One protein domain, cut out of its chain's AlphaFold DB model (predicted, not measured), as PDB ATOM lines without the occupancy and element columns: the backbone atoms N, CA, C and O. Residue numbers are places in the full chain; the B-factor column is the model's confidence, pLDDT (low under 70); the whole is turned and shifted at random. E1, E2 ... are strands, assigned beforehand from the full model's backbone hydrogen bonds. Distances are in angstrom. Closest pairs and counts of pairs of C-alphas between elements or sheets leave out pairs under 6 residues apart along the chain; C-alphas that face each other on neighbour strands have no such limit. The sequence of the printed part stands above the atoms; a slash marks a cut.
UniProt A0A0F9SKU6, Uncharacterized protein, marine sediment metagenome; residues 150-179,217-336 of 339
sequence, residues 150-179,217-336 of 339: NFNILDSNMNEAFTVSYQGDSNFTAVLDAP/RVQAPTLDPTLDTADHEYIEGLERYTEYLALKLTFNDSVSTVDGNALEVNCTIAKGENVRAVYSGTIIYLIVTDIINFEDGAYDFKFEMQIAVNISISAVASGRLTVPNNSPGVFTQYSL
ATOM      1  N   ASN A 150      11.616  26.214  11.867       75.56
ATOM      2  CA  ASN A 150      12.068  26.610  13.203       75.56
ATOM      3  C   ASN A 150      11.106  27.620  13.830       75.56
ATOM      4  O   ASN A 150      10.713  28.590  13.184       75.56
ATOM      5  N   PHE A 151      10.787  27.429  15.110       78.50
ATOM      6  CA  PHE A 151      10.017  28.389  15.898       78.50
ATOM      7  C   PHE A 151      10.847  28.952  17.044       78.50
ATOM      8  O   PHE A 151      11.707  28.280  17.611       78.50
ATOM      9  N   ASN A 152      10.507  30.170  17.441       81.06
ATOM     10  CA  ASN A 152      10.863  30.723  18.737       81.06
ATOM     11  C   ASN A 152       9.591  30.901  19.547       81.06
ATOM     12  O   ASN A 152       8.562  31.293  19.009       81.06
ATOM     13  N   ILE A 153       9.666  30.630  20.844       86.88
ATOM     14  CA  ILE A 153       8.548  30.863  21.752       86.88
ATOM     15  C   ILE A 153       8.955  31.979  22.704       86.88
ATOM     16  O   ILE A 153      10.007  31.916  23.339       86.88
ATOM     17  N   LEU A 154       8.127  33.014  22.767       88.12
ATOM     18  CA  LEU A 154       8.306  34.156  23.650       88.12
ATOM     19  C   LEU A 154       7.252  34.111  24.747       88.12
ATOM     20  O   LEU A 154       6.055  34.073  24.455       88.12
ATOM     21  N   ASP A 155       7.698  34.160  25.998       86.12
ATOM     22  CA  ASP A 155       6.822  34.425  27.129       86.12
ATOM     23  C   ASP A 155       6.492  35.922  27.138       86.12
ATOM     24  O   ASP A 155       7.337  36.782  27.402       86.12
ATOM     25  N   SER A 156       5.239  36.236  26.824       79.00
ATOM     26  CA  SER A 156       4.746  37.608  26.706       79.00
ATOM     27  C   SER A 156       4.546  38.284  28.064       79.00
ATOM     28  O   SER A 156       4.565  39.512  28.140       79.00
ATOM     29  N   ASN A 157       4.364  37.512  29.139       76.38
ATOM     30  CA  ASN A 157       4.205  38.048  30.489       76.38
ATOM     31  C   ASN A 157       5.559  38.416  31.105       76.38
ATOM     32  O   ASN A 157       5.672  39.440  31.779       76.38
ATOM     33  N   MET A 158       6.580  37.590  30.870       74.00
ATOM     34  CA  MET A 158       7.942  37.806  31.364       74.00
ATOM     35  C   MET A 158       8.778  38.668  30.416       74.00
ATOM     36  O   MET A 158       9.767  39.261  30.843       74.00
ATOM     37  N   ASN A 159       8.356  38.792  29.153       75.38
ATOM     38  CA  ASN A 159       9.131  39.405  28.075       75.38
ATOM     39  C   ASN A 159      10.506  38.724  27.916       75.38
ATOM     40  O   ASN A 159      11.536  39.382  27.751       75.38
ATOM     41  N   GLU A 160      10.504  37.394  27.996       79.75
ATOM     42  CA  GLU A 160      11.689  36.537  27.937       79.75
ATOM     43  C   GLU A 160      11.492  35.402  26.925       79.75
ATOM     44  O   GLU A 160      10.371  35.023  26.579       79.75
ATOM     45  N   ALA A 161      12.602  34.864  26.418       78.62
ATOM     46  CA  ALA A 161      12.564  33.678  25.573       78.62
ATOM     47  C   ALA A 161      12.179  32.449  26.408       78.62
ATOM     48  O   ALA A 161      12.629  32.289  27.543       78.62
ATOM     49  N   PHE A 162      11.375  31.568  25.821       81.88
ATOM     50  CA  PHE A 162      11.026  30.290  26.422       81.88
ATOM     51  C   PHE A 162      12.279  29.460  26.720       81.88
ATOM     52  O   PHE A 162      13.207  29.393  25.912       81.88
ATOM     53  N   THR A 163      12.270  28.774  27.860       79.94
ATOM     54  CA  THR A 163      13.316  27.824  28.244       79.94
ATOM     55  C   THR A 163      12.700  26.482  28.609       79.94
ATOM     56  O   THR A 163      11.656  26.408  29.257       79.94
ATOM     57  N   VAL A 164      13.349  25.396  28.191       81.81
ATOM     58  CA  VAL A 164      12.949  24.041  28.588       81.81
ATOM     59  C   VAL A 164      13.020  23.907  30.113       81.81
ATOM     60  O   VAL A 164      13.921  24.437  30.760       81.81
ATOM     61  N   SER A 165      12.101  23.135  30.688       85.44
ATOM     62  CA  SER A 165      11.769  23.054  32.121       85.44
ATOM     63  C   SER A 165      10.859  24.177  32.629       85.44
ATOM     64  O   SER A 165      10.739  24.351  33.841       85.44
ATOM     65  N   TYR A 166      10.194  24.911  31.728       85.19
ATOM     66  CA  TYR A 166       9.209  25.925  32.101       85.19
ATOM     67  C   TYR A 166       8.103  25.338  32.993       85.19
ATOM     68  O   TYR A 166       7.567  24.262  32.704       85.19
ATOM     69  N   GLN A 167       7.767  26.064  34.062       86.19
ATOM     70  CA  GLN A 167       6.714  25.748  35.026       86.19
ATOM     71  C   GLN A 167       5.868  26.990  35.306       86.19
ATOM     72  O   GLN A 167       6.399  28.096  35.401       86.19
ATOM     73  N   GLY A 168       4.574  26.777  35.538       86.06
ATOM     74  CA  GLY A 168       3.621  27.826  35.884       86.06
ATOM     75  C   GLY A 168       2.849  28.369  34.688       86.06
ATOM     76  O   GLY A 168       3.015  27.920  33.556       86.06
ATOM     77  N   ASP A 169       1.977  29.329  34.964       90.56
ATOM     78  CA  ASP A 169       1.033  29.843  33.976       90.56
ATOM     79  C   ASP A 169       1.663  30.972  33.160       90.56
ATOM     80  O   ASP A 169       2.357  31.830  33.718       90.56
ATOM     81  N   SER A 170       1.415  31.006  31.848       90.81
ATOM     82  CA  SER A 170       1.822  32.146  31.026       90.81
ATOM     83  C   SER A 170       1.109  32.284  29.689       90.81
ATOM     84  O   SER A 170       0.412  31.387  29.223       90.81
ATOM     85  N   ASN A 171       1.351  33.438  29.064       91.31
ATOM     86  CA  ASN A 171       0.959  33.760  27.703       91.31
ATOM     87  C   ASN A 171       2.176  33.653  26.793       91.31
ATOM     88  O   ASN A 171       3.186  34.324  27.015       91.31
ATOM     89  N   PHE A 172       2.055  32.865  25.737       91.44
ATOM     90  CA  PHE A 172       3.120  32.596  24.791       91.44
ATOM     91  C   PHE A 172       2.766  33.112  23.402       91.44
ATOM     92  O   PHE A 172       1.612  33.085  22.973       91.44
ATOM     93  N   THR A 173       3.795  33.553  22.687       90.31
ATOM     94  CA  THR A 173       3.742  33.773  21.241       90.31
ATOM     95  C   THR A 173       4.747  32.828  20.599       90.31
ATOM     96  O   THR A 173       5.942  32.921  20.889       90.31
ATOM     97  N   ALA A 174       4.275  31.907  19.763       88.19
ATOM     98  CA  ALA A 174       5.130  31.114  18.892       88.19
ATOM     99  C   ALA A 174       5.332  31.890  17.592       88.19
ATOM    100  O   ALA A 174       4.367  32.174  16.895       88.19
ATOM    101  N   VAL A 175       6.578  32.233  17.285       83.00
ATOM    102  CA  VAL A 175       6.970  32.942  16.066       83.00
ATOM    103  C   VAL A 175       7.765  31.984  15.200       83.00
ATOM    104  O   VAL A 175       8.831  31.508  15.600       83.00
ATOM    105  N   LEU A 176       7.233  31.693  14.026       77.06
ATOM    106  CA  LEU A 176       7.918  30.964  12.981       77.06
ATOM    107  C   LEU A 176       8.944  31.884  12.320       77.06
ATOM    108  O   LEU A 176       8.636  33.035  12.022       77.06
ATOM    109  N   ASP A 177      10.149  31.365  12.094       61.78
ATOM    110  CA  ASP A 177      11.233  32.084  11.416       61.78
ATOM    111  C   ASP A 177      11.726  33.353  12.149       61.78
ATOM    112  O   ASP A 177      11.511  34.494  11.739       61.78
ATOM    113  N   ALA A 178      12.484  33.158  13.239       42.22
ATOM    114  CA  ALA A 178      13.529  34.141  13.542       42.22
ATOM    115  C   ALA A 178      14.705  33.880  12.591       42.22
ATOM    116  O   ALA A 178      15.071  32.717  12.407       42.22
ATOM    117  N   PRO A 179      15.328  34.930  12.029       38.19
ATOM    118  CA  PRO A 179      16.149  34.831  10.830       38.19
ATOM    119  C   PRO A 179      17.250  33.781  10.969       38.19
ATOM    120  O   PRO A 179      18.210  33.962  11.725       38.19
ATOM    121  N   ARG A 217       9.343  28.779   1.141       59.88
ATOM    122  CA  ARG A 217       8.846  27.701   1.997       59.88
ATOM    123  C   ARG A 217       7.332  27.834   2.126       59.88
ATOM    124  O   ARG A 217       6.821  28.917   2.370       59.88
ATOM    125  N   VAL A 218       6.602  26.732   2.002       68.44
ATOM    126  CA  VAL A 218       5.166  26.688   2.313       68.44
ATOM    127  C   VAL A 218       4.925  25.536   3.273       68.44
ATOM    128  O   VAL A 218       5.579  24.495   3.194       68.44
ATOM    129  N   GLN A 219       4.020  25.722   4.228       77.31
ATOM    130  CA  GLN A 219       3.495  24.639   5.053       77.31
ATOM    131  C   GLN A 219       1.988  24.588   4.857       77.31
ATOM    132  O   GLN A 219       1.277  25.464   5.333       77.31
ATOM    133  N   ALA A 220       1.510  23.570   4.149       77.19
ATOM    134  CA  ALA A 220       0.091  23.350   3.914       77.19
ATOM    135  C   ALA A 220      -0.357  22.054   4.603       77.19
ATOM    136  O   ALA A 220       0.380  21.066   4.551       77.19
ATOM    137  N   PRO A 221      -1.535  22.023   5.243       79.31
ATOM    138  CA  PRO A 221      -2.198  20.769   5.564       79.31
ATOM    139  C   PRO A 221      -2.454  19.963   4.287       79.31
ATOM    140  O   PRO A 221      -2.936  20.524   3.301       79.31
ATOM    141  N   THR A 222      -2.138  18.672   4.303       77.69
ATOM    142  CA  THR A 222      -2.284  17.787   3.137       77.69
ATOM    143  C   THR A 222      -3.100  16.558   3.498       77.69
ATOM    144  O   THR A 222      -3.030  16.022   4.608       77.69
ATOM    145  N   LEU A 223      -3.941  16.137   2.559       76.19
ATOM    146  CA  LEU A 223      -4.685  14.901   2.686       76.19
ATOM    147  C   LEU A 223      -3.906  13.804   1.974       76.19
ATOM    148  O   LEU A 223      -3.683  13.884   0.775       76.19
ATOM    149  N   ASP A 224      -3.534  12.784   2.731       76.25
ATOM    150  CA  ASP A 224      -2.999  11.525   2.236       76.25
ATOM    151  C   ASP A 224      -3.968  10.394   2.646       76.25
ATOM    152  O   ASP A 224      -3.979   9.980   3.816       76.25
ATOM    153  N   PRO A 225      -4.805   9.900   1.713       71.88
ATOM    154  CA  PRO A 225      -5.750   8.817   1.955       71.88
ATOM    155  C   PRO A 225      -5.069   7.440   2.062       71.88
ATOM    156  O   PRO A 225      -5.742   6.452   2.352       71.88
ATOM    157  N   THR A 226      -3.751   7.328   1.840       73.81
ATOM    158  CA  THR A 226      -2.990   6.095   2.121       73.81
ATOM    159  C   THR A 226      -2.714   5.912   3.613       73.81
ATOM    160  O   THR A 226      -2.586   4.779   4.086       73.81
ATOM    161  N   LEU A 227      -2.633   7.021   4.356       69.31
ATOM    162  CA  LEU A 227      -2.445   7.044   5.809       69.31
ATOM    163  C   LEU A 227      -3.773   6.936   6.567       69.31
ATOM    164  O   LEU A 227      -3.776   6.679   7.774       69.31
ATOM    165  N   ASP A 228      -4.887   7.116   5.864       64.12
ATOM    166  CA  ASP A 228      -6.230   6.975   6.402       64.12
ATOM    167  C   ASP A 228      -6.622   5.492   6.510       64.12
ATOM    168  O   ASP A 228      -6.379   4.698   5.599       64.12
ATOM    169  N   THR A 229      -7.181   5.076   7.652       51.78
ATOM    170  CA  THR A 229      -7.365   3.642   7.943       51.78
ATOM    171  C   THR A 229      -8.765   3.216   8.388       51.78
ATOM    172  O   THR A 229      -8.977   2.004   8.432       51.78
ATOM    173  N   ALA A 230      -9.711   4.123   8.695       52.75
ATOM    174  CA  ALA A 230     -11.151   3.841   8.915       52.75
ATOM    175  C   ALA A 230     -11.915   5.047   9.515       52.75
ATOM    176  O   ALA A 230     -11.409   5.655  10.446       52.75
ATOM    177  N   ASP A 231     -13.166   5.250   9.076       50.94
ATOM    178  CA  ASP A 231     -14.284   6.013   9.690       50.94
ATOM    179  C   ASP A 231     -13.926   7.360  10.368       50.94
ATOM    180  O   ASP A 231     -13.328   7.410  11.450       50.94
ATOM    181  N   HIS A 232     -14.345   8.481   9.769       51.22
ATOM    182  CA  HIS A 232     -14.047   9.836  10.254       51.22
ATOM    183  C   HIS A 232     -14.951  10.231  11.433       51.22
ATOM    184  O   HIS A 232     -15.717  11.192  11.374       51.22
ATOM    185  N   GLU A 233     -14.871   9.522  12.564       45.34
ATOM    186  CA  GLU A 233     -15.614   9.911  13.775       45.34
ATOM    187  C   GLU A 233     -14.976  11.098  14.548       45.34
ATOM    188  O   GLU A 233     -14.443  10.954  15.643       45.34
ATOM    189  N   TYR A 234     -15.121  12.304  13.993       47.12
ATOM    190  CA  TYR A 234     -15.158  13.616  14.665       47.12
ATOM    191  C   TYR A 234     -14.042  13.977  15.681       47.12
ATOM    192  O   TYR A 234     -14.221  13.877  16.899       47.12
ATOM    193  N   ILE A 235     -12.985  14.648  15.201       50.84
ATOM    194  CA  ILE A 235     -12.347  15.765  15.931       50.84
ATOM    195  C   ILE A 235     -12.665  17.052  15.163       50.84
ATOM    196  O   ILE A 235     -11.986  17.357  14.190       50.84
ATOM    197  N   GLU A 236     -13.698  17.794  15.585       51.03
ATOM    198  CA  GLU A 236     -14.184  19.004  14.891       51.03
ATOM    199  C   GLU A 236     -13.044  19.939  14.417       51.03
ATOM    200  O   GLU A 236     -12.376  20.603  15.217       51.03
ATOM    201  N   GLY A 237     -12.877  20.047  13.098       56.84
ATOM    202  CA  GLY A 237     -11.972  20.955  12.400       56.84
ATOM    203  C   GLY A 237     -10.626  20.369  11.958       56.84
ATOM    204  O   GLY A 237      -9.830  21.129  11.406       56.84
ATOM    205  N   LEU A 238     -10.348  19.080  12.197       62.06
ATOM    206  CA  LEU A 238      -9.125  18.382  11.752       62.06
ATOM    207  C   LEU A 238      -9.407  17.191  10.819       62.06
ATOM    208  O   LEU A 238      -8.489  16.491  10.420       62.06
ATOM    209  N   GLU A 239     -10.667  16.961  10.457       59.03
ATOM    210  CA  GLU A 239     -11.111  15.844   9.614       59.03
ATOM    211  C   GLU A 239     -10.692  15.959   8.142       59.03
ATOM    212  O   GLU A 239     -10.732  14.984   7.401       59.03
ATOM    213  N   ARG A 240     -10.324  17.160   7.686       65.38
ATOM    214  CA  ARG A 240     -10.125  17.421   6.255       65.38
ATOM    215  C   ARG A 240      -8.781  16.919   5.724       65.38
ATOM    216  O   ARG A 240      -8.678  16.654   4.530       65.38
ATOM    217  N   TYR A 241      -7.762  16.836   6.573       75.81
ATOM    218  CA  TYR A 241      -6.401  16.479   6.178       75.81
ATOM    219  C   TYR A 241      -5.845  15.431   7.135       75.81
ATOM    220  O   TYR A 241      -6.258  15.353   8.287       75.81
ATOM    221  N   THR A 242      -4.901  14.621   6.670       78.31
ATOM    222  CA  THR A 242      -4.249  13.599   7.502       78.31
ATOM    223  C   THR A 242      -2.854  14.024   7.926       78.31
ATOM    224  O   THR A 242      -2.297  13.417   8.838       78.31
ATOM    225  N   GLU A 243      -2.310  15.100   7.354       81.75
ATOM    226  CA  GLU A 243      -1.009  15.653   7.709       81.75
ATOM    227  C   GLU A 243      -1.054  17.162   7.957       81.75
ATOM    228  O   GLU A 243      -1.589  17.938   7.164       81.75
ATOM    229  N   TYR A 244      -0.425  17.589   9.052       86.81
ATOM    230  CA  TYR A 244      -0.390  18.987   9.476       86.81
ATOM    231  C   TYR A 244       0.987  19.389  10.001       86.81
ATOM    232  O   TYR A 244       1.705  18.577  10.589       86.81
ATOM    233  N   LEU A 245       1.340  20.672   9.885       88.25
ATOM    234  CA  LEU A 245       2.418  21.239  10.696       88.25
ATOM    235  C   LEU A 245       1.955  21.324  12.159       88.25
ATOM    236  O   LEU A 245       0.836  21.754  12.441       88.25
ATOM    237  N   ALA A 246       2.821  20.961  13.102       91.81
ATOM    238  CA  ALA A 246       2.526  21.091  14.521       91.81
ATOM    239  C   ALA A 246       3.749  21.488  15.356       91.81
ATOM    240  O   ALA A 246       4.884  21.080  15.087       91.81
ATOM    241  N   LEU A 247       3.491  22.222  16.441       93.50
ATOM    242  CA  LEU A 247       4.392  22.274  17.588       93.50
ATOM    243  C   LEU A 247       4.040  21.158  18.565       93.50
ATOM    244  O   LEU A 247       2.899  21.028  18.999       93.50
ATOM    245  N   LYS A 248       5.038  20.372  18.949       95.12
ATOM    246  CA  LYS A 248       4.944  19.312  19.945       95.12
ATOM    247  C   LYS A 248       5.554  19.792  21.254       95.12
ATOM    248  O   LYS A 248       6.773  19.933  21.352       95.12
ATOM    249  N   LEU A 249       4.721  19.974  22.273       95.06
ATOM    250  CA  LEU A 249       5.149  20.252  23.639       95.06
ATOM    251  C   LEU A 249       5.102  18.947  24.428       95.06
ATOM    252  O   LEU A 249       4.045  18.339  24.574       95.06
ATOM    253  N   THR A 250       6.254  18.503  24.917       95.56
ATOM    254  CA  THR A 250       6.374  17.309  25.757       95.56
ATOM    255  C   THR A 250       6.512  17.732  27.206       95.56
ATOM    256  O   THR A 250       7.277  18.643  27.519       95.56
ATOM    257  N   PHE A 251       5.791  17.057  28.087       95.50
ATOM    258  CA  PHE A 251       5.793  17.289  29.522       95.50
ATOM    259  C   PHE A 251       6.571  16.188  30.247       95.50
ATOM    260  O   PHE A 251       6.854  15.120  29.700       95.50
ATOM    261  N   ASN A 252       6.981  16.464  31.479       94.88
ATOM    262  CA  ASN A 252       7.687  15.510  32.338       94.88
ATOM    263  C   ASN A 252       6.799  14.368  32.871       94.88
ATOM    264  O   ASN A 252       7.336  13.367  33.342       94.88
ATOM    265  N   ASP A 253       5.476  14.520  32.812       94.62
ATOM    266  CA  ASP A 253       4.480  13.526  33.219       94.62
ATOM    267  C   ASP A 253       3.240  13.627  32.308       94.62
ATOM    268  O   ASP A 253       3.157  14.499  31.437       94.62
ATOM    269  N   SER A 254       2.287  12.709  32.464       92.06
ATOM    270  CA  SER A 254       1.012  12.746  31.749       92.06
ATOM    271  C   SER A 254       0.241  14.011  32.106       92.06
ATOM    272  O   SER A 254       0.245  14.415  33.267       92.06
ATOM    273  N   VAL A 255      -0.445  14.601  31.131       90.81
ATOM    274  CA  VAL A 255      -1.247  15.809  31.330       90.81
ATOM    275  C   VAL A 255      -2.733  15.485  31.450       90.81
ATOM    276  O   VAL A 255      -3.230  14.500  30.901       90.81
ATOM    277  N   SER A 256      -3.459  16.330  32.174       88.19
ATOM    278  CA  SER A 256      -4.907  16.243  32.345       88.19
ATOM    279  C   SER A 256      -5.546  17.605  32.102       88.19
ATOM    280  O   SER A 256      -5.002  18.613  32.519       88.19
ATOM    281  N   THR A 257      -6.723  17.643  31.485       87.44
ATOM    282  CA  THR A 257      -7.533  18.868  31.335       87.44
ATOM    283  C   THR A 257      -8.587  19.009  32.441       87.44
ATOM    284  O   THR A 257      -9.540  19.776  32.323       87.44
ATOM    285  N   VAL A 258      -8.480  18.201  33.503       88.31
ATOM    286  CA  VAL A 258      -9.415  18.219  34.633       88.31
ATOM    287  C   VAL A 258      -8.991  19.300  35.621       88.31
ATOM    288  O   VAL A 258      -7.923  19.192  36.222       88.31
ATOM    289  N   ASP A 259      -9.874  20.275  35.830       85.88
ATOM    290  CA  ASP A 259      -9.690  21.385  36.771       85.88
ATOM    291  C   ASP A 259      -9.367  20.900  38.198       85.88
ATOM    292  O   ASP A 259     -10.048  20.030  38.759       85.88
ATOM    293  N   GLY A 260      -8.300  21.448  38.780       82.06
ATOM    294  CA  GLY A 260      -7.790  21.128  40.111       82.06
ATOM    295  C   GLY A 260      -6.961  19.841  40.199       82.06
ATOM    296  O   GLY A 260      -6.650  19.393  41.311       82.06
ATOM    297  N   ASN A 261      -6.610  19.211  39.073       89.62
ATOM    298  CA  ASN A 261      -5.763  18.018  39.053       89.62
ATOM    299  C   ASN A 261      -4.281  18.382  39.291       89.62
ATOM    300  O   ASN A 261      -3.775  19.387  38.809       89.62
ATOM    301  N   ALA A 262      -3.532  17.529  39.997       89.25
ATOM    302  CA  ALA A 262      -2.087  17.719  40.182       89.25
ATOM    303  C   ALA A 262      -1.277  17.637  38.869       89.25
ATOM    304  O   ALA A 262      -0.120  18.057  38.844       89.25
ATOM    305  N   LEU A 263      -1.887  17.079  37.821       91.25
ATOM    306  CA  LEU A 263      -1.366  16.924  36.464       91.25
ATOM    307  C   LEU A 263      -2.041  17.886  35.470       91.25
ATOM    308  O   LEU A 263      -1.977  17.672  34.260       91.25
ATOM    309  N   GLU A 264      -2.772  18.882  35.975       91.12
ATOM    310  CA  GLU A 264      -3.548  19.792  35.144       91.12
ATOM    311  C   GLU A 264      -2.651  20.600  34.204       91.12
ATOM    312  O   GLU A 264      -1.699  21.257  34.635       91.12
ATOM    313  N   VAL A 265      -2.978  20.556  32.916       92.25
ATOM    314  CA  VAL A 265      -2.453  21.466  31.907       92.25
ATOM    315  C   VAL A 265      -3.608  21.903  31.024       92.25
ATOM    316  O   VAL A 265      -4.212  21.074  30.344       92.25
ATOM    317  N   ASN A 266      -3.880  23.205  30.996       91.56
ATOM    318  CA  ASN A 266      -4.856  23.794  30.087       91.56
ATOM    319  C   ASN A 266      -4.138  24.708  29.104       91.56
ATOM    320  O   ASN A 266      -3.514  25.687  29.497       91.56
ATOM    321  N   CYS A 267      -4.260  24.402  27.821       93.38
ATOM    322  CA  CYS A 267      -3.800  25.227  26.717       93.38
ATOM    323  C   CYS A 267      -5.004  25.878  26.029       93.38
ATOM    324  O   CYS A 267      -5.902  25.182  25.552       93.38
ATOM    325  N   THR A 268      -4.994  27.206  25.940       93.12
ATOM    326  CA  THR A 268      -6.012  27.997  25.242       93.12
ATOM    327  C   THR A 268      -5.369  28.741  24.084       93.12
ATOM    328  O   THR A 268      -4.421  29.494  24.274       93.12
ATOM    329  N   ILE A 269      -5.892  28.559  22.876       92.69
ATOM    330  CA  ILE A 269      -5.429  29.285  21.690       92.69
ATOM    331  C   ILE A 269      -6.088  30.669  21.649       92.69
ATOM    332  O   ILE A 269      -7.280  30.804  21.945       92.69
ATOM    333  N   ALA A 270      -5.322  31.704  21.301       90.56
ATOM    334  CA  ALA A 270      -5.854  33.052  21.186       90.56
ATOM    335  C   ALA A 270      -6.945  33.131  20.107       90.56
ATOM    336  O   ALA A 270      -6.975  32.394  19.121       90.56
ATOM    337  N   LYS A 271      -7.896  34.048  20.300       88.44
ATOM    338  CA  LYS A 271      -9.020  34.194  19.375       88.44
ATOM    339  C   LYS A 271      -8.530  34.645  17.996       88.44
ATOM    340  O   LYS A 271      -7.996  35.743  17.878       88.44
ATOM    341  N   GLY A 272      -8.874  33.871  16.970       83.44
ATOM    342  CA  GLY A 272      -8.593  34.194  15.568       83.44
ATOM    343  C   GLY A 272      -7.369  33.483  14.995       83.44
ATOM    344  O   GLY A 272      -7.164  33.584  13.794       83.44
ATOM    345  N   GLU A 273      -6.614  32.751  15.817       86.69
ATOM    346  CA  GLU A 273      -5.517  31.905  15.346       86.69
ATOM    347  C   GLU A 273      -6.069  30.615  14.726       86.69
ATOM    348  O   GLU A 273      -6.984  29.993  15.277       86.69
ATOM    349  N   ASN A 274      -5.473  30.163  13.625       87.25
ATOM    350  CA  ASN A 274      -5.834  28.909  12.958       87.25
ATOM    351  C   ASN A 274      -5.057  27.720  13.546       87.25
ATOM    352  O   ASN A 274      -4.502  26.894  12.824       87.25
ATOM    353  N   VAL A 275      -5.018  27.624  14.878       89.06
ATOM    354  CA  VAL A 275      -4.279  26.586  15.608       89.06
ATOM    355  C   VAL A 275      -5.215  25.779  16.503       89.06
ATOM    356  O   VAL A 275      -6.117  26.320  17.146       89.06
ATOM    357  N   ARG A 276      -5.003  24.462  16.570       89.00
ATOM    358  CA  ARG A 276      -5.765  23.530  17.411       89.00
ATOM    359  C   ARG A 276      -4.859  22.839  18.419       89.00
ATOM    360  O   ARG A 276      -3.821  22.305  18.054       89.00
ATOM    361  N   ALA A 277      -5.269  22.820  19.686       90.25
ATOM    362  CA  ALA A 277      -4.562  22.100  20.740       90.25
ATOM    363  C   ALA A 277      -5.137  20.684  20.904       90.25
ATOM    364  O   ALA A 277      -6.332  20.533  21.159       90.25
ATOM    365  N   VAL A 278      -4.292  19.658  20.796       89.12
ATOM    366  CA  VAL A 278      -4.673  18.247  20.974       89.12
ATOM    367  C   VAL A 278      -3.784  17.592  22.026       89.12
ATOM    368  O   VAL A 278      -2.558  17.654  21.950       89.12
ATOM    369  N   TYR A 279      -4.406  16.942  23.009       89.50
ATOM    370  CA  TYR A 279      -3.735  16.317  24.150       89.50
ATOM    371  C   TYR A 279      -3.522  14.827  23.886       89.50
ATOM    372  O   TYR A 279      -4.451  14.126  23.490       89.50
ATOM    373  N   SER A 280      -2.314  14.324  24.134       88.25
ATOM    374  CA  SER A 280      -1.979  12.908  23.976       88.25
ATOM    375  C   SER A 280      -0.948  12.467  25.014       88.25
ATOM    376  O   SER A 280       0.254  12.689  24.869       88.25
ATOM    377  N   GLY A 281      -1.417  11.848  26.102       89.44
ATOM    378  CA  GLY A 281      -0.558  11.323  27.164       89.44
ATOM    379  C   GLY A 281       0.275  12.415  27.841       89.44
ATOM    380  O   GLY A 281      -0.248  13.181  28.639       89.44
ATOM    381  N   THR A 282       1.574  12.467  27.547       94.31
ATOM    382  CA  THR A 282       2.528  13.463  28.075       94.31
ATOM    383  C   THR A 282       2.768  14.616  27.096       94.31
ATOM    384  O   THR A 282       3.778  15.308  27.203       94.31
ATOM    385  N   ILE A 283       1.939  14.757  26.060       94.88
ATOM    386  CA  ILE A 283       2.168  15.665  24.935       94.88
ATOM    387  C   ILE A 283       0.941  16.547  24.714       94.88
ATOM    388  O   ILE A 283      -0.195  16.082  24.808       94.88
ATOM    389  N   ILE A 284       1.188  17.803  24.353       94.44
ATOM    390  CA  ILE A 284       0.217  18.665  23.680       94.44
ATOM    391  C   ILE A 284       0.769  18.997  22.294       94.44
ATOM    392  O   ILE A 284       1.907  19.452  22.168       94.44
ATOM    393  N   TYR A 285      -0.036  18.767  21.261       94.12
ATOM    394  CA  TYR A 285       0.224  19.237  19.906       94.12
ATOM    395  C   TYR A 285      -0.538  20.536  19.666       94.12
ATOM    396  O   TYR A 285      -1.745  20.580  19.886       94.12
ATOM    397  N   LEU A 286       0.153  21.577  19.204       94.25
ATOM    398  CA  LEU A 286      -0.449  22.790  18.654       94.25
ATOM    399  C   LEU A 286      -0.385  22.664  17.132       94.25
ATOM    400  O   LEU A 286       0.673  22.849  16.534       94.25
ATOM    401  N   ILE A 287      -1.496  22.249  16.538       91.19
ATOM    402  CA  ILE A 287      -1.635  21.877  15.131       91.19
ATOM    403  C   ILE A 287      -2.051  23.110  14.337       91.19
ATOM    404  O   ILE A 287      -3.091  23.698  14.634       91.19
ATOM    405  N   VAL A 288      -1.256  23.492  13.342       89.44
ATOM    406  CA  VAL A 288      -1.568  24.602  12.439       89.44
ATOM    407  C   VAL A 288      -2.500  24.099  11.341       89.44
ATOM    408  O   VAL A 288      -2.204  23.103  10.684       89.44
ATOM    409  N   THR A 289      -3.647  24.758  11.181       85.25
ATOM    410  CA  THR A 289      -4.752  24.303  10.317       85.25
ATOM    411  C   THR A 289      -4.923  25.128   9.047       85.25
ATOM    412  O   THR A 289      -5.738  24.769   8.198       85.25
ATOM    413  N   ASP A 290      -4.156  26.204   8.894       80.44
ATOM    414  CA  ASP A 290      -4.066  26.996   7.677       80.44
ATOM    415  C   ASP A 290      -2.759  26.744   6.918       80.44
ATOM    416  O   ASP A 290      -1.825  26.104   7.402       80.44
ATOM    417  N   ILE A 291      -2.732  27.234   5.681       77.69
ATOM    418  CA  ILE A 291      -1.526  27.276   4.865       77.69
ATOM    419  C   ILE A 291      -0.683  28.437   5.376       77.69
ATOM    420  O   ILE A 291      -1.131  29.584   5.364       77.69
ATOM    421  N   ILE A 292       0.545  28.142   5.780       75.69
ATOM    422  CA  ILE A 292       1.552  29.155   6.059       75.69
ATOM    423  C   ILE A 292       2.354  29.372   4.783       75.69
ATOM    424  O   ILE A 292       3.151  28.516   4.387       75.69
ATOM    425  N   ASN A 293       2.148  30.530   4.165       68.62
ATOM    426  CA  ASN A 293       3.114  31.119   3.252       68.62
ATOM    427  C   ASN A 293       3.911  32.193   4.014       68.62
ATOM    428  O   ASN A 293       3.486  32.697   5.052       68.62
ATOM    429  N   PHE A 294       5.099  32.507   3.524       62.97
ATOM    430  CA  PHE A 294       6.005  33.473   4.155       62.97
ATOM    431  C   PHE A 294       6.186  34.714   3.267       62.97
ATOM    432  O   PHE A 294       7.120  35.497   3.452       62.97
ATOM    433  N   GLU A 295       5.297  34.892   2.286       58.03
ATOM    434  CA  GLU A 295       5.283  36.045   1.383       58.03
ATOM    435  C   GLU A 295       5.068  37.348   2.167       58.03
ATOM    436  O   GLU A 295       5.758  38.343   1.942       58.03
ATOM    437  N   ASP A 296       4.166  37.308   3.153       55.44
ATOM    438  CA  ASP A 296       3.754  38.464   3.953       55.44
ATOM    439  C   ASP A 296       4.565  38.647   5.253       55.44
ATOM    440  O   ASP A 296       4.291  39.550   6.051       55.44
ATOM    441  N   GLY A 297       5.615  37.842   5.458       60.56
ATOM    442  CA  GLY A 297       6.537  37.945   6.589       60.56
ATOM    443  C   GLY A 297       6.470  36.772   7.567       60.56
ATOM    444  O   GLY A 297       6.127  35.653   7.200       60.56
ATOM    445  N   ALA A 298       6.877  37.022   8.815       70.25
ATOM    446  CA  ALA A 298       6.914  35.996   9.854       70.25
ATOM    447  C   ALA A 298       5.493  35.587  10.264       70.25
ATOM    448  O   ALA A 298       4.656  36.448  10.533       70.25
ATOM    449  N   TYR A 299       5.250  34.281  10.354       79.25
ATOM    450  CA  TYR A 299       4.006  33.739  10.892       79.25
ATOM    451  C   TYR A 299       4.120  33.615  12.412       79.25
ATOM    452  O   TYR A 299       5.060  33.003  12.919       79.25
ATOM    453  N   ASP A 300       3.167  34.166  13.155       86.12
ATOM    454  CA  ASP A 300       3.076  33.979  14.599       86.12
ATOM    455  C   ASP A 300       1.673  33.571  15.023       86.12
ATOM    456  O   ASP A 300       0.690  33.922  14.380       86.12
ATOM    457  N   PHE A 301       1.592  32.840  16.131       89.25
ATOM    458  CA  PHE A 301       0.328  32.570  16.799       89.25
ATOM    459  C   PHE A 301       0.486  32.609  18.315       89.25
ATOM    460  O   PHE A 301       1.555  32.328  18.876       89.25
ATOM    461  N   LYS A 302      -0.606  32.948  19.001       93.06
ATOM    462  CA  LYS A 302      -0.623  33.147  20.454       93.06
ATOM    463  C   LYS A 302      -1.421  32.078  21.174       93.06
ATOM    464  O   LYS A 302      -2.484  31.649  20.725       93.06
ATOM    465  N   PHE A 303      -0.928  31.679  22.339       93.75
ATOM    466  CA  PHE A 303      -1.584  30.698  23.193       93.75
ATOM    467  C   PHE A 303      -1.266  30.949  24.669       93.75
ATOM    468  O   PHE A 303      -0.186  31.413  25.020       93.75
ATOM    469  N   GLU A 304      -2.215  30.647  25.541       93.75
ATOM    470  CA  GLU A 304      -2.056  30.656  26.994       93.75
ATOM    471  C   GLU A 304      -1.892  29.212  27.473       93.75
ATOM    472  O   GLU A 304      -2.615  28.328  27.008       93.75
ATOM    473  N   MET A 305      -0.974  28.969  28.409       92.81
ATOM    474  CA  MET A 305      -0.925  27.705  29.142       92.81
ATOM    475  C   MET A 305      -1.015  27.940  30.639       92.81
ATOM    476  O   MET A 305      -0.296  28.774  31.187       92.81
ATOM    477  N   GLN A 306      -1.852  27.139  31.286       92.44
ATOM    478  CA  GLN A 306      -1.901  26.975  32.730       92.44
ATOM    479  C   GLN A 306      -1.316  25.611  33.064       92.44
ATOM    480  O   GLN A 306      -1.720  24.613  32.464       92.44
ATOM    481  N   ILE A 307      -0.332  25.569  33.959       92.25
ATOM    482  CA  ILE A 307       0.474  24.372  34.215       92.25
ATOM    483  C   ILE A 307       0.526  24.119  35.719       92.25
ATOM    484  O   ILE A 307       1.056  24.927  36.485       92.25
ATOM    485  N   ALA A 308       0.029  22.957  36.145       91.06
ATOM    486  CA  ALA A 308       0.105  22.528  37.533       91.06
ATOM    487  C   ALA A 308       1.556  22.502  38.044       91.06
ATOM    488  O   ALA A 308       2.491  22.152  37.329       91.06
ATOM    489  N   VAL A 309       1.744  22.794  39.333       87.81
ATOM    490  CA  VAL A 309       3.063  23.031  39.960       87.81
ATOM    491  C   VAL A 309       4.097  21.902  39.789       87.81
ATOM    492  O   VAL A 309       5.296  22.153  39.863       87.81
ATOM    493  N   ASN A 310       3.659  20.656  39.581       86.62
ATOM    494  CA  ASN A 310       4.549  19.498  39.412       86.62
ATOM    495  C   ASN A 310       4.803  19.132  37.943       86.62
ATOM    496  O   ASN A 310       5.604  18.235  37.657       86.62
ATOM    497  N   ILE A 311       4.133  19.815  37.019       93.69
ATOM    498  CA  ILE A 311       4.280  19.626  35.585       93.69
ATOM    499  C   ILE A 311       5.236  20.683  35.042       93.69
ATOM    500  O   ILE A 311       5.224  21.841  35.448       93.69
ATOM    501  N   SER A 312       6.107  20.264  34.134       92.75
ATOM    502  CA  SER A 312       7.023  21.136  33.406       92.75
ATOM    503  C   SER A 312       7.129  20.687  31.962       92.75
ATOM    504  O   SER A 312       6.992  19.496  31.664       92.75
ATOM    505  N   ILE A 313       7.407  21.631  31.071       92.75
ATOM    506  CA  ILE A 313       7.657  21.327  29.663       92.75
ATOM    507  C   ILE A 313       9.090  20.810  29.537       92.75
ATOM    508  O   ILE A 313      10.045  21.547  29.764       92.75
ATOM    509  N   SER A 314       9.246  19.535  29.196       93.12
ATOM    510  CA  SER A 314      10.526  18.828  29.116       93.12
ATOM    511  C   SER A 314      11.179  18.901  27.735       93.12
ATOM    512  O   SER A 314      12.394  18.740  27.634       93.12
ATOM    513  N   ALA A 315      10.405  19.149  26.679       93.06
ATOM    514  CA  ALA A 315      10.918  19.389  25.334       93.06
ATOM    515  C   ALA A 315       9.882  20.116  24.477       93.06
ATOM    516  O   ALA A 315       8.678  19.904  24.642       93.06
ATOM    517  N   VAL A 316      10.353  20.913  23.520       92.06
ATOM    518  CA  VAL A 316       9.512  21.503  22.477       92.06
ATOM    519  C   VAL A 316      10.146  21.235  21.121       92.06
ATOM    520  O   VAL A 316      11.358  21.382  20.957       92.06
ATOM    521  N   ALA A 317       9.332  20.819  20.158       91.81
ATOM    522  CA  ALA A 317       9.770  20.531  18.802       91.81
ATOM    523  C   ALA A 317       8.755  21.031  17.776       91.81
ATOM    524  O   ALA A 317       7.556  21.031  18.039       91.81
ATOM    525  N   SER A 318       9.231  21.408  16.598       89.56
ATOM    526  CA  SER A 318       8.410  21.595  15.402       89.56
ATOM    527  C   SER A 318       8.523  20.367  14.509       89.56
ATOM    528  O   SER A 318       9.524  19.641  14.528       89.56
ATOM    529  N   GLY A 319       7.484  20.107  13.731       87.88
ATOM    530  CA  GLY A 319       7.466  18.961  12.844       87.88
ATOM    531  C   GLY A 319       6.129  18.785  12.161       87.88
ATOM    532  O   GLY A 319       5.207  19.582  12.345       87.88
ATOM    533  N   ARG A 320       6.027  17.704  11.402       87.94
ATOM    534  CA  ARG A 320       4.784  17.281  10.772       87.94
ATOM    535  C   ARG A 320       4.143  16.166  11.576       87.94
ATOM    536  O   ARG A 320       4.810  15.221  11.996       87.94
ATOM    537  N   LEU A 321       2.855  16.322  11.837       88.62
ATOM    538  CA  LEU A 321       2.036  15.378  12.569       88.62
ATOM    539  C   LEU A 321       1.057  14.729  11.598       88.62
ATOM    540  O   LEU A 321       0.233  15.421  11.002       88.62
ATOM    541  N   THR A 322       1.108  13.406  11.509       86.31
ATOM    542  CA  THR A 322       0.016  12.634  10.926       86.31
ATOM    543  C   THR A 322      -1.106  12.538  11.955       86.31
ATOM    544  O   THR A 322      -0.850  12.218  13.119       86.31
ATOM    545  N   VAL A 323      -2.348  12.776  11.552       78.25
ATOM    546  CA  VAL A 323      -3.543  12.652  12.397       78.25
ATOM    547  C   VAL A 323      -4.508  11.653  11.746       78.25
ATOM    548  O   VAL A 323      -5.548  12.053  11.231       78.25
ATOM    549  N   PRO A 324      -4.170  10.348  11.712       69.19
ATOM    550  CA  PRO A 324      -5.088   9.345  11.192       69.19
ATOM    551  C   PRO A 324      -6.186   9.061  12.228       69.19
ATOM    552  O   PRO A 324      -5.906   9.006  13.428       69.19
ATOM    553  N   ASN A 325      -7.423   8.837  11.778       64.06
ATOM    554  CA  ASN A 325      -8.535   8.320  12.590       64.06
ATOM    555  C   ASN A 325      -8.645   8.925  14.004       64.06
ATOM    556  O   ASN A 325      -8.478   8.227  15.010       64.06
ATOM    557  N   ASN A 326      -8.947  10.219  14.106       63.31
ATOM    558  CA  ASN A 326      -9.301  10.861  15.382       63.31
ATOM    559  C   ASN A 326      -8.215  10.783  16.472       63.31
ATOM    560  O   ASN A 326      -8.519  10.857  17.666       63.31
ATOM    561  N   SER A 327      -6.942  10.622  16.110       71.12
ATOM    562  CA  SER A 327      -5.846  10.647  17.078       71.12
ATOM    563  C   SER A 327      -4.554  11.152  16.444       71.12
ATOM    564  O   SER A 327      -4.244  10.800  15.310       71.12
ATOM    565  N   PRO A 328      -3.725  11.907  17.189       81.12
ATOM    566  CA  PRO A 328      -2.342  12.133  16.798       81.12
ATOM    567  C   PRO A 328      -1.626  10.798  16.562       81.12
ATOM    568  O   PRO A 328      -1.599   9.935  17.446       81.12
ATOM    569  N   GLY A 329      -1.069  10.644  15.367       81.81
ATOM    570  CA  GLY A 329      -0.287   9.501  14.925       81.81
ATOM    571  C   GLY A 329       1.211   9.780  15.015       81.81
ATOM    572  O   GLY A 329       1.735  10.174  16.060       81.81
ATOM    573  N   VAL A 330       1.922   9.529  13.916       88.06
ATOM    574  CA  VAL A 330       3.374   9.721  13.838       88.06
ATOM    575  C   VAL A 330       3.705  11.211  13.786       88.06
ATOM    576  O   VAL A 330       3.073  11.979  13.069       88.06
ATOM    577  N   PHE A 331       4.721  11.615  14.547       90.88
ATOM    578  CA  PHE A 331       5.294  12.955  14.480       90.88
ATOM    579  C   PHE A 331       6.706  12.883  13.901       90.88
ATOM    580  O   PHE A 331       7.601  12.295  14.517       90.88
ATOM    581  N   THR A 332       6.903  13.515  12.750       89.44
ATOM    582  CA  THR A 332       8.197  13.668  12.086       89.44
ATOM    583  C   THR A 332       8.802  14.999  12.505       89.44
ATOM    584  O   THR A 332       8.341  16.064  12.102       89.44
ATOM    585  N   GLN A 333       9.820  14.939  13.361       88.62
ATOM    586  CA  GLN A 333      10.477  16.131  13.887       88.62
ATOM    587  C   GLN A 333      11.311  16.829  12.810       88.62
ATOM    588  O   GLN A 333      12.147  16.194  12.170       88.62
ATOM    589  N   TYR A 334      11.145  18.147  12.710       82.62
ATOM    590  CA  TYR A 334      11.989  19.032  11.908       82.62
ATOM    591  C   TYR A 334      13.057  19.691  12.777       82.62
ATOM    592  O   TYR A 334      14.244  19.595  12.479       82.62
ATOM    593  N   SER A 335      12.657  20.290  13.904       82.06
ATOM    594  CA  SER A 335      13.587  21.010  14.777       82.06
ATOM    595  C   SER A 335      13.217  20.948  16.260       82.06
ATOM    596  O   SER A 335      12.075  20.673  16.627       82.06
ATOM    597  N   LEU A 336      14.212  21.200  17.115       86.50
ATOM    598  CA  LEU A 336      14.062  21.383  18.559       86.50
ATOM    599  C   LEU A 336      14.069  22.873  18.901       86.50
ATOM    600  O   LEU A 336      14.839  23.647  18.338       86.50
TER     601      LEU A 336
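This is residues 150 to 179 and 217 to 336 of the 339 residues of an uncharacterized protein of marine sediment metagenome (UniProt A0A0F9SKU6). Two strongly twisted sheets lie face to face as a sandwich, E1, E2, E7 and E4 in one and E5, E6, E3, E8 and E9 in the other, with the strands of the one at 33 degrees to those of the other. Long loops lie round this core, chiefly residues 217 to 242, with no named element. The printed part has 150 residues, with nine named strands, E1 to E9 along the chain, and no named helix; 62 residues, under half, are in named strands, and the class is all strand. Both sheets are antiparallel, in the orders E1 E2 E7 E4 and E5 E6 E3 E8 E9. The whole is compact, with a radius of gyration of the C-alphas of 15.2 A and spans of 41 by 37 by 26 A.

E1, residues 151 to 155, and E2, residues 170 to 176, form a hairpin, with N 152 and O 175 2.8 A apart. E7, residues 300 to 307, is E2's other neighbour, with N 172 and O 303 at 2.8 A. E4, residues 265 to 269, is an edge strand beside E7, with N 268 and O 304 at 2.8 A. In the other sheet, E5, residues 275 to 280, and E6, residues 283 to 288, form a hairpin, with N 276 and O 287 at 2.8 A. E3, residues 243 to 251, is antiparallel to E6, with N 247 and O 286 at 2.9 A. E8, residues 313 to 322, follows beside E3, with N 248 and O 317 at 2.8 A. E9, residues 331 to 336, forms a hairpin with E8, with N 320 and O 332 at 2.9 A. The parts of the sheets that face each other are 9.8 A centre to centre. The closest C-alphas of E4 and E5 are those of Ile 269 and Val 275, 6.8 A apart.

E1 begins at C-alpha 151, (10.017, 28.389, 15.898). E2 is 19.1 A long, E3 22.9 A, E7 22.0 A and E8 22.0 A, from first to last C-alpha. E3 bends by 58 degrees at residue 246, and E8 by 79 degrees at residue 319. E9 ends at C-alpha 336, (14.062, 21.383, 18.559).

The C-alphas of Asn 159 and Ala 230, the two farthest apart, are 45.2 A apart. Residues 180 to 216 are not printed, and C-alphas 179 and 217 are 13.5 A apart across the cut. The links E1 to E2, E3 to E4 and E6 to E7 are long. Mean pLDDT of the printed part is 81.4, with 27 residues under 70, among them residues 227 to 240.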